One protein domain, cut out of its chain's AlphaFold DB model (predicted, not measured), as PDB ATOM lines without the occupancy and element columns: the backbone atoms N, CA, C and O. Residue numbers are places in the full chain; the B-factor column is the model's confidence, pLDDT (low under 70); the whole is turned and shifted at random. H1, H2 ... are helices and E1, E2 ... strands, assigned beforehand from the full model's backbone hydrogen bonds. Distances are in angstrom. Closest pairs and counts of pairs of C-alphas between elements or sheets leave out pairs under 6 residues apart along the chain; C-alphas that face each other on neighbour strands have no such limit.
ATOM      1  N   ASP A 216      24.405 -15.246  -0.070       97.75
ATOM      2  CA  ASP A 216      23.304 -15.860  -0.806       97.75
ATOM      3  C   ASP A 216      23.031 -17.266  -0.269       97.75
ATOM      4  O   ASP A 216      21.869 -17.644  -0.112       97.75
ATOM      5  N   VAL A 217      24.079 -17.982   0.155       97.25
ATOM      6  CA  VAL A 217      23.949 -19.239   0.910       97.25
ATOM      7  C   VAL A 217      23.207 -19.019   2.231       97.25
ATOM      8  O   VAL A 217      22.242 -19.734   2.508       97.25
ATOM      9  N   LEU A 218      23.589 -18.009   3.026       97.56
ATOM     10  CA  LEU A 218      22.894 -17.683   4.279       97.56
ATOM     11  C   LEU A 218      21.407 -17.366   4.039       97.56
ATOM     12  O   LEU A 218      20.539 -17.867   4.755       97.56
ATOM     13  N   VAL A 219      21.108 -16.507   3.062       98.25
ATOM     14  CA  VAL A 219      19.734 -16.087   2.751       98.25
ATOM     15  C   VAL A 219      18.903 -17.285   2.293       98.25
ATOM     16  O   VAL A 219      17.815 -17.497   2.829       98.25
ATOM     17  N   ALA A 220      19.431 -18.112   1.389       98.19
ATOM     18  CA  ALA A 220      18.755 -19.319   0.920       98.19
ATOM     19  C   ALA A 220      18.489 -20.316   2.060       98.19
ATOM     20  O   ALA A 220      17.398 -20.884   2.143       98.19
ATOM     21  N   GLN A 221      19.448 -20.496   2.974       97.50
ATOM     22  CA  GLN A 221      19.283 -21.330   4.166       97.50
ATOM     23  C   GLN A 221      18.145 -20.814   5.060       97.50
ATOM     24  O   GLN A 221      17.273 -21.590   5.459       97.50
ATOM     25  N   ILE A 222      18.123 -19.510   5.353       98.00
ATOM     26  CA  ILE A 222      17.069 -18.868   6.151       98.00
ATOM     27  C   ILE A 222      15.696 -19.044   5.488       98.00
ATOM     28  O   ILE A 222      14.738 -19.438   6.156       98.00
ATOM     29  N   ASP A 223      15.593 -18.788   4.184       98.00
ATOM     30  CA  ASP A 223      14.328 -18.858   3.445       98.00
ATOM     31  C   ASP A 223      13.800 -20.295   3.336       98.00
ATOM     32  O   ASP A 223      12.594 -20.532   3.479       98.00
ATOM     33  N   ARG A 224      14.692 -21.279   3.168       98.00
ATOM     34  CA  ARG A 224      14.336 -22.702   3.205       98.00
ATOM     35  C   ARG A 224      13.777 -23.092   4.571       98.00
ATOM     36  O   ARG A 224      12.688 -23.655   4.637       98.00
ATOM     37  N   ARG A 225      14.479 -22.756   5.659       97.81
ATOM     38  CA  ARG A 225      14.031 -23.046   7.035       97.81
ATOM     39  C   ARG A 225      12.700 -22.369   7.351       97.81
ATOM     40  O   ARG A 225      11.830 -22.976   7.969       97.81
ATOM     41  N   ARG A 226      12.499 -21.136   6.870       96.94
ATOM     42  CA  ARG A 226      11.210 -20.439   6.969       96.94
ATOM     43  C   ARG A 226      10.094 -21.218   6.281       96.94
ATOM     44  O   ARG A 226       9.030 -21.389   6.869       96.94
ATOM     45  N   SER A 227      10.332 -21.648   5.044       97.12
ATOM     46  CA  SER A 227       9.346 -22.372   4.236       97.12
ATOM     47  C   SER A 227       8.972 -23.700   4.889       97.12
ATOM     48  O   SER A 227       7.790 -23.989   5.030       97.12
ATOM     49  N   LEU A 228       9.967 -24.428   5.399       97.44
ATOM     50  CA  LEU A 228       9.797 -25.695   6.106       97.44
ATOM     51  C   LEU A 228       8.861 -25.572   7.321       97.44
ATOM     52  O   LEU A 228       7.932 -26.361   7.472       97.44
ATOM     53  N   LEU A 229       9.070 -24.568   8.179       96.88
ATOM     54  CA  LEU A 229       8.202 -24.347   9.344       96.88
ATOM     55  C   LEU A 229       6.809 -23.831   8.946       96.88
ATOM     56  O   LEU A 229       5.819 -24.158   9.600       96.88
ATOM     57  N   ALA A 230       6.706 -23.060   7.859       96.62
ATOM     58  CA  ALA A 230       5.432 -22.550   7.351       96.62
ATOM     59  C   ALA A 230       4.508 -23.641   6.779       96.62
ATOM     60  O   ALA A 230       3.317 -23.393   6.629       96.62
ATOM     61  N   GLU A 231       5.019 -24.838   6.475       96.56
ATOM     62  CA  GLU A 231       4.188 -25.973   6.046       96.56
ATOM     63  C   GLU A 231       3.282 -26.509   7.161       96.56
ATOM     64  O   GLU A 231       2.232 -27.080   6.873       96.56
ATOM     65  N   VAL A 232       3.702 -26.360   8.422       96.12
ATOM     66  CA  VAL A 232       3.012 -26.937   9.589       96.12
ATOM     67  C   VAL A 232       2.430 -25.882  10.526       96.12
ATOM     68  O   VAL A 232       1.554 -26.205  11.322       96.12
ATOM     69  N   VAL A 233       2.876 -24.624  10.432       95.56
ATOM     70  CA  VAL A 233       2.315 -23.503  11.198       95.56
ATOM     71  C   VAL A 233       1.330 -22.720  10.323       95.56
ATOM     72  O   VAL A 233       1.761 -22.143   9.318       95.56
ATOM     73  N   PRO A 234       0.036 -22.646  10.696       93.19
ATOM     74  CA  PRO A 234      -0.972 -21.921   9.928       93.19
ATOM     75  C   PRO A 234      -0.596 -20.448   9.675       93.19
ATOM     76  O   PRO A 234       0.010 -19.815  10.550       93.19
ATOM     77  N   PRO A 235      -0.955 -19.864   8.514       92.75
ATOM     78  CA  PRO A 235      -0.617 -18.479   8.178       92.75
ATOM     79  C   PRO A 235      -1.054 -17.442   9.224       92.75
ATOM     80  O   PRO A 235      -0.346 -16.464   9.444       92.75
ATOM     81  N   GLU A 236      -2.184 -17.658   9.893       93.19
ATOM     82  CA  GLU A 236      -2.713 -16.812  10.967       93.19
ATOM     83  C   GLU A 236      -1.834 -16.798  12.226       93.19
ATOM     84  O   GLU A 236      -1.848 -15.818  12.970       93.19
ATOM     85  N   HIS A 237      -1.038 -17.848  12.443       93.75
ATOM     86  CA  HIS A 237      -0.098 -17.963  13.559       93.75
ATOM     87  C   HIS A 237       1.347 -17.651  13.139       93.75
ATOM     88  O   HIS A 237       2.223 -17.568  13.996       93.75
ATOM     89  N   ASN A 238       1.614 -17.437  11.847       93.38
ATOM     90  CA  ASN A 238       2.933 -17.097  11.315       93.38
ATOM     91  C   ASN A 238       3.081 -15.578  11.145       93.38
ATOM     92  O   ASN A 238       2.656 -14.992  10.146       93.38
ATOM     93  N   ILE A 239       3.715 -14.921  12.118       91.88
ATOM     94  CA  ILE A 239       3.868 -13.464  12.112       91.88
ATOM     95  C   ILE A 239       5.086 -13.026  11.290       91.88
ATOM     96  O   ILE A 239       6.221 -13.473  11.486       91.88
ATOM     97  N   GLY A 240       4.851 -12.031  10.435       90.88
ATOM     98  CA  GLY A 240       5.898 -11.253   9.783       90.88
ATOM     99  C   GLY A 240       6.657 -12.023   8.703       90.88
ATOM    100  O   GLY A 240       6.165 -12.988   8.120       90.88
ATOM    101  N   LYS A 241       7.859 -11.543   8.382       92.38
ATOM    102  CA  LYS A 241       8.756 -12.123   7.368       92.38
ATOM    103  C   LYS A 241      10.211 -12.033   7.820       92.38
ATOM    104  O   LYS A 241      10.517 -11.431   8.849       92.38
ATOM    105  N   GLY A 242      11.105 -12.595   7.013       95.06
ATOM    106  CA  GLY A 242      12.542 -12.423   7.164       95.06
ATOM    107  C   GLY A 242      13.181 -13.461   8.083       95.06
ATOM    108  O   GLY A 242      12.692 -14.593   8.157       95.06
ATOM    109  N   PRO A 243      14.268 -13.095   8.778       96.62
ATOM    110  CA  PRO A 243      15.185 -14.068   9.357       96.62
ATOM    111  C   PRO A 243      14.708 -14.645  10.701       96.62
ATOM    112  O   PRO A 243      15.372 -15.503  11.277       96.62
ATOM    113  N   VAL A 244      13.548 -14.208  11.204       95.94
ATOM    114  CA  VAL A 244      12.913 -14.745  12.415       95.94
ATOM    115  C   VAL A 244      11.549 -15.326  12.074       95.94
ATOM    116  O   VAL A 244      10.710 -14.647  11.471       95.94
ATOM    117  N   PHE A 245      11.323 -16.574  12.472       95.56
ATOM    118  CA  PHE A 245      10.013 -17.214  12.419       95.56
ATOM    119  C   PHE A 245       9.295 -16.983  13.744       95.56
ATOM    120  O   PHE A 245       9.807 -17.388  14.783       95.56
ATOM    121  N   THR A 246       8.141 -16.316  13.716       95.44
ATOM    122  CA  THR A 246       7.374 -16.001  14.928       95.44
ATOM    123  C   THR A 246       6.049 -16.747  14.902       95.44
ATOM    124  O   THR A 246       5.260 -16.566  13.977       95.44
ATOM    125  N   ILE A 247       5.822 -17.560  15.932       95.38
ATOM    126  CA  ILE A 247       4.640 -18.395  16.139       95.38
ATOM    127  C   ILE A 247       3.757 -17.717  17.189       95.38
ATOM    128  O   ILE A 247       4.136 -17.631  18.358       95.38
ATOM    129  N   ALA A 248       2.597 -17.217  16.781       92.19
ATOM    130  CA  ALA A 248       1.606 -16.583  17.650       92.19
ATOM    131  C   ALA A 248       0.564 -17.585  18.150       92.19
ATOM    132  O   ALA A 248      -0.633 -17.404  17.955       92.19
ATOM    133  N   ASP A 249       1.052 -18.657  18.767       85.88
ATOM    134  CA  ASP A 249       0.234 -19.746  19.292       85.88
ATOM    135  C   ASP A 249       0.901 -20.371  20.526       85.88
ATOM    136  O   ASP A 249       2.067 -20.097  20.849       85.88
ATOM    137  N   VAL A 250       0.161 -21.226  21.224       86.81
ATOM    138  CA  VAL A 250       0.677 -22.055  22.305       86.81
ATOM    139  C   VAL A 250       1.563 -23.142  21.712       86.81
ATOM    140  O   VAL A 250       1.097 -24.080  21.073       86.81
ATOM    141  N   VAL A 251       2.859 -23.052  21.986       92.44
ATOM    142  CA  VAL A 251       3.805 -24.132  21.704       92.44
ATOM    143  C   VAL A 251       3.991 -24.965  22.969       92.44
ATOM    144  O   VAL A 251       4.150 -24.417  24.064       92.44
ATOM    145  N   ARG A 252       3.976 -26.299  22.832       95.00
ATOM    146  CA  ARG A 252       4.220 -27.235  23.942       95.00
ATOM    147  C   ARG A 252       5.533 -26.877  24.653       95.00
ATOM    148  O   ARG A 252       6.559 -26.683  24.004       95.00
ATOM    149  N   ALA A 253       5.518 -26.827  25.987       94.44
ATOM    150  CA  ALA A 253       6.673 -26.401  26.787       94.44
ATOM    151  C   ALA A 253       7.937 -27.242  26.525       94.44
ATOM    152  O   ALA A 253       9.045 -26.711  26.499       94.44
ATOM    153  N   GLU A 254       7.768 -28.540  26.270       95.62
ATOM    154  CA  GLU A 254       8.862 -29.443  25.900       95.62
ATOM    155  C   GLU A 254       9.512 -29.070  24.560       95.62
ATOM    156  O   GLU A 254      10.733 -29.117  24.447       95.62
ATOM    157  N   VAL A 255       8.729 -28.616  23.575       95.31
ATOM    158  CA  VAL A 255       9.230 -28.147  22.272       95.31
ATOM    159  C   VAL A 255       9.974 -26.825  22.451       95.31
ATOM    160  O   VAL A 255      11.094 -26.679  21.966       95.31
ATOM    161  N   VAL A 256       9.405 -25.890  23.218       94.75
ATOM    162  CA  VAL A 256      10.070 -24.622  23.568       94.75
ATOM    163  C   VAL A 256      11.435 -24.874  24.202       94.75
ATOM    164  O   VAL A 256      12.430 -24.306  23.759       94.75
ATOM    165  N   GLN A 257      11.489 -25.732  25.223       93.94
ATOM    166  CA  GLN A 257      12.719 -26.022  25.952       93.94
ATOM    167  C   GLN A 257      13.739 -26.747  25.074       93.94
ATOM    168  O   GLN A 257      14.920 -26.408  25.103       93.94
ATOM    169  N   ARG A 258      13.288 -27.735  24.295       94.50
ATOM    170  CA  ARG A 258      14.151 -28.563  23.453       94.50
ATOM    171  C   ARG A 258      14.819 -27.766  22.338       94.50
ATOM    172  O   ARG A 258      16.015 -27.925  22.128       94.50
ATOM    173  N   PHE A 259      14.058 -26.918  21.649       93.50
ATOM    174  CA  PHE A 259      14.542 -26.145  20.501       93.50
ATOM    175  C   PHE A 259      14.954 -24.713  20.862       93.50
ATOM    176  O   PHE A 259      15.289 -23.925  19.982       93.50
ATOM    177  N   GLY A 260      14.922 -24.357  22.151       91.88
ATOM    178  CA  GLY A 260      15.343 -23.044  22.635       91.88
ATOM    179  C   GLY A 260      14.553 -21.890  22.014       91.88
ATOM    180  O   GLY A 260      15.142 -20.869  21.659       91.88
ATOM    181  N   LEU A 261      13.235 -22.051  21.854       94.00
ATOM    182  CA  LEU A 261      12.379 -21.002  21.303       94.00
ATOM    183  C   LEU A 261      12.413 -19.765  22.202       94.00
ATOM    184  O   LEU A 261      12.251 -19.851  23.420       94.00
ATOM    185  N   TYR A 262      12.596 -18.597  21.594       92.38
ATOM    186  CA  TYR A 262      12.708 -17.350  22.339       92.38
ATOM    187  C   TYR A 262      11.321 -16.786  22.644       92.38
ATOM    188  O   TYR A 262      10.473 -16.747  21.749       92.38
ATOM    189  N   PRO A 263      11.070 -16.328  23.879       91.56
ATOM    190  CA  PRO A 263       9.785 -15.750  24.232       91.56
ATOM    191  C   PRO A 263       9.646 -14.340  23.645       91.56
ATOM    192  O   PRO A 263      10.525 -13.493  23.815       91.56
ATOM    193  N   GLY A 264       8.515 -14.078  22.995       86.62
ATOM    194  CA  GLY A 264       8.050 -12.742  22.627       86.62
ATOM    195  C   GLY A 264       6.749 -12.381  23.350       86.62
ATOM    196  O   GLY A 264       6.274 -13.098  24.234       86.62
ATOM    197  N   LYS A 265       6.136 -11.250  22.984       83.81
ATOM    198  CA  LYS A 265       4.847 -10.842  23.561       83.81
ATOM    199  C   LYS A 265       3.727 -11.721  22.995       83.81
ATOM    200  O   LYS A 265       3.232 -11.451  21.907       83.81
ATOM    201  N   ASN A 266       3.313 -12.729  23.765       86.69
ATOM    202  CA  ASN A 266       2.308 -13.729  23.373       86.69
ATOM    203  C   ASN A 266       2.703 -14.535  22.120       86.69
ATOM    204  O   ASN A 266       1.845 -14.898  21.320       86.69
ATOM    205  N   CYS A 267       3.998 -14.777  21.923       93.50
ATOM    206  CA  CYS A 267       4.506 -15.538  20.787       93.50
ATOM    207  C   CYS A 267       5.840 -16.221  21.116       93.50
ATOM    208  O   CYS A 267       6.495 -15.896  22.111       93.50
ATOM    209  N   TRP A 268       6.247 -17.140  20.246       95.06
ATOM    210  CA  TRP A 268       7.530 -17.838  20.285       95.06
ATOM    211  C   TRP A 268       8.329 -17.560  19.022       95.06
ATOM    212  O   TRP A 268       7.761 -17.480  17.936       95.06
ATOM    213  N   GLN A 269       9.645 -17.416  19.151       94.69
ATOM    214  CA  GLN A 269      10.507 -16.989  18.054       94.69
ATOM    215  C   GLN A 269      11.636 -17.980  17.798       94.69
ATOM    216  O   GLN A 269      12.320 -18.420  18.723       94.69
ATOM    217  N   VAL A 270      11.863 -18.273  16.520       94.94
ATOM    218  CA  VAL A 270      12.983 -19.070  16.016       94.94
ATOM    219  C   VAL A 270      13.892 -18.160  15.200       94.94
ATOM    220  O   VAL A 270      13.454 -17.540  14.226       94.94
ATOM    221  N   PHE A 271      15.171 -18.090  15.563       95.44
ATOM    222  CA  PHE A 271      16.182 -17.374  14.788       95.44
ATOM    223  C   PHE A 271      16.739 -18.287  13.693       95.44
ATOM    224  O   PHE A 271      17.594 -19.129  13.954       95.44
ATOM    225  N   LEU A 272      16.272 -18.102  12.456       96.44
ATOM    226  CA  LEU A 272      16.463 -19.056  11.352       96.44
ATOM    227  C   LEU A 272      17.910 -19.173  10.853       96.44
ATOM    228  O   LEU A 272      18.246 -20.083  10.098       96.44
ATOM    229  N   TRP A 273      18.776 -18.257  11.272       94.31
ATOM    230  CA  TRP A 273      20.201 -18.252  10.950       94.31
ATOM    231  C   TRP A 273      21.049 -19.049  11.955       94.31
ATOM    232  O   TRP A 273      22.273 -18.990  11.881       94.31
ATOM    233  N   SER A 274      20.410 -19.746  12.903       88.88
ATOM    234  CA  SER A 274      21.071 -20.541  13.946       88.88
ATOM    235  C   SER A 274      20.745 -22.020  13.901       88.88
ATOM    236  O   SER A 274      19.789 -22.399  13.232       88.88
ATOM    237  N   GLY A 275      21.550 -22.849  14.562       88.31
ATOM    238  CA  GLY A 275      21.377 -24.304  14.558       88.31
ATOM    239  C   GLY A 275      21.638 -24.960  13.199       88.31
ATOM    240  O   GLY A 275      21.922 -24.295  12.191       88.31
ATOM    241  N   GLU A 276      21.524 -26.280  13.181       91.31
ATOM    242  CA  GLU A 276      21.727 -27.122  12.002       91.31
ATOM    243  C   GLU A 276      20.384 -27.415  11.316       91.31
ATOM    244  O   GLU A 276      19.323 -27.247  11.910       91.31
ATOM    245  N   ASP A 277      20.392 -27.810  10.041       92.19
ATOM    246  CA  ASP A 277      19.139 -28.035   9.297       92.19
ATOM    247  C   ASP A 277      18.277 -29.162   9.887       92.19
ATOM    248  O   ASP A 277      17.053 -29.026   9.933       92.19
ATOM    249  N   ASP A 278      18.914 -30.202  10.433       94.62
ATOM    250  CA  ASP A 278      18.239 -31.316  11.106       94.62
ATOM    251  C   ASP A 278      17.380 -30.846  12.297       94.62
ATOM    252  O   ASP A 278      16.307 -31.407  12.545       94.62
ATOM    253  N   ASP A 279      17.796 -29.776  12.993       94.56
ATOM    254  CA  ASP A 279      17.034 -29.189  14.102       94.56
ATOM    255  C   ASP A 279      15.678 -28.651  13.612       94.56
ATOM    256  O   ASP A 279      14.667 -28.761  14.308       94.56
ATOM    257  N   TYR A 280      15.628 -28.094  12.396       96.44
ATOM    258  CA  TYR A 280      14.401 -27.545  11.811       96.44
ATOM    259  C   TYR A 280      13.479 -28.637  11.269       96.44
ATOM    260  O   TYR A 280      12.258 -28.519  11.399       96.44
ATOM    261  N   ASP A 281      14.038 -29.714  10.714       96.50
ATOM    262  CA  ASP A 281      13.266 -30.892  10.309       96.50
ATOM    263  C   ASP A 281      12.620 -31.584  11.511       96.50
ATOM    264  O   ASP A 281      11.512 -32.128  11.420       96.50
ATOM    265  N   GLU A 282      13.306 -31.593  12.651       96.88
ATOM    266  CA  GLU A 282      12.746 -32.117  13.886       96.88
ATOM    267  C   GLU A 282      11.729 -31.162  14.515       96.88
ATOM    268  O   GLU A 282      10.639 -31.603  14.890       96.88
ATOM    269  N   LEU A 283      12.017 -29.857  14.550       96.88
ATOM    270  CA  LEU A 283      11.071 -28.846  15.020       96.88
ATOM    271  C   LEU A 283       9.768 -28.890  14.212       96.88
ATOM    272  O   LEU A 283       8.692 -28.882  14.801       96.88
ATOM    273  N   ARG A 284       9.836 -29.015  12.880       96.94
ATOM    274  CA  ARG A 284       8.655 -29.188  12.018       96.94
ATOM    275  C   ARG A 284       7.816 -30.394  12.438       96.94
ATOM    276  O   ARG A 284       6.599 -30.278  12.562       96.94
ATOM    277  N   ARG A 285       8.454 -31.548  12.668       96.62
ATOM    278  CA  ARG A 285       7.767 -32.779  13.101       96.62
ATOM    279  C   ARG A 285       7.090 -32.609  14.455       96.62
ATOM    280  O   ARG A 285       6.000 -33.135  14.645       96.62
ATOM    281  N   GLU A 286       7.715 -31.890  15.383       96.69
ATOM    282  CA  GLU A 286       7.119 -31.615  16.690       96.69
ATOM    283  C   GLU A 286       5.993 -30.577  16.619       96.69
ATOM    284  O   GLU A 286       4.985 -30.745  17.293       96.69
ATOM    285  N   LEU A 287       6.096 -29.544  15.783       94.50
ATOM    286  CA  LEU A 287       5.017 -28.559  15.612       94.50
ATOM    287  C   LEU A 287       3.771 -29.140  14.923       94.50
ATOM    288  O   LEU A 287       2.684 -28.605  15.093       94.50
ATOM    289  N   GLN A 288       3.920 -30.229  14.163       92.25
ATOM    290  CA  GLN A 288       2.809 -30.918  13.500       92.25
ATOM    291  C   GLN A 288       1.999 -31.840  14.436       92.25
ATOM    292  O   GLN A 288       0.887 -32.232  14.081       92.25
ATOM    293  N   ARG A 289       2.570 -32.236  15.582       86.94
ATOM    294  CA  ARG A 289       1.941 -33.130  16.571       86.94
ATOM    295  C   ARG A 289       1.120 -32.356  17.590       86.94
ATOM    296  O   ARG A 289      -0.017 -32.809  17.840       86.94
TER     297      ARG A 289
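Overview. This is residues 216 to 289 of the 289 residues of an uncharacterized protein of marine sediment metagenome (UniProt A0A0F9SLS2). A small antiparallel sheet of three short strands has the long helix H1 packed along its E1 edge, while H3, away from the sheet, packs on both H1 and H2. The three helices run nearly along one line direction, H2 opposite to the other two, and the long loop of residues 231 to 243 joins H1 to E1. The printed part has 74 residues, with three named helices and three named strands in the order H1 E1 H2 E2 E3 H3, and the sheet's order is E1 E3 E2. The class is mixed, helices and strands, and the whole is compact, with a radius of gyration of the C-alphas of 11.2 A and spans of 33 by 23 by 20 A.

Along the chain. H1, residues 216 to 230, begins with C-alpha 216 at (23.304, -15.860, -0.806) and is 20.8 A long. E1 is residues 244 to 247, 9.8 A, with C-alpha 244 at (12.913, -14.745, 12.415). H2 is residues 253 to 259, 10.1 A, and E2 is residues 262 to 264, 6.6 A. E3 is residues 267 to 271, 13.3 A. H3, residues 277 to 287, is 15.5 A long and ends with C-alpha 287 at (5.017, -28.559, 15.612).

Arrangement. H1 is on the sheet, at a height of 9.2 A over a local plane that rests on only just enough C-alphas, 6. This gives two layers, a helix on one face of a sheet; H1 lies over E1 and along the strands, at 1 degrees to E1 on the local plane. The closest C-alphas of H1 and E1 are those of Arg 226 and Phe 245, 6.4 A apart. Inner strand E3 is antiparallel to E1, with N 245 and O 270 2.9 A apart, within hydrogen-bond range. E2 and E3 form a hairpin, with N 262 and O 269 at 2.9 A. E1, H2 and E2 make a split strand-helix-strand unit, two strands running the same way with E3 between them, and its crossover is right-handed. H2 only grazes the sheet, with residues 256 to 259. H3 is not on the sheet. H3 touches H1, which touches it with residues 225 to 229 alone, at a shallow tilt of 16 degrees, the same way; the closest C-alphas, of Leu 229 and Arg 284, are 5.5 A apart. H3 also touches H2, at a shallow tilt of 12 degrees, opposite ways, with the closest C-alphas, of Val 255 and Glu 286, 6.9 A apart. H1 and H2 are apart. In H1, H2 and H3 every O i to N i+4 pair is within hydrogen-bond range.

Size, cuts and confidence. The two C-alphas farthest apart, of Asp 216 and Ala 253, are 33.9 A apart. The printed part has no cut and ends at Arg 289, the chain's last residue. The link from H1 to E1, 13 residues, is long, and the other links are tight. In that long link residues 238 to 239 pair with residues 246 to 247 of E1, antiparallel. The mean pLDDT of the printed part is 94.2, and no printed residue is under 70.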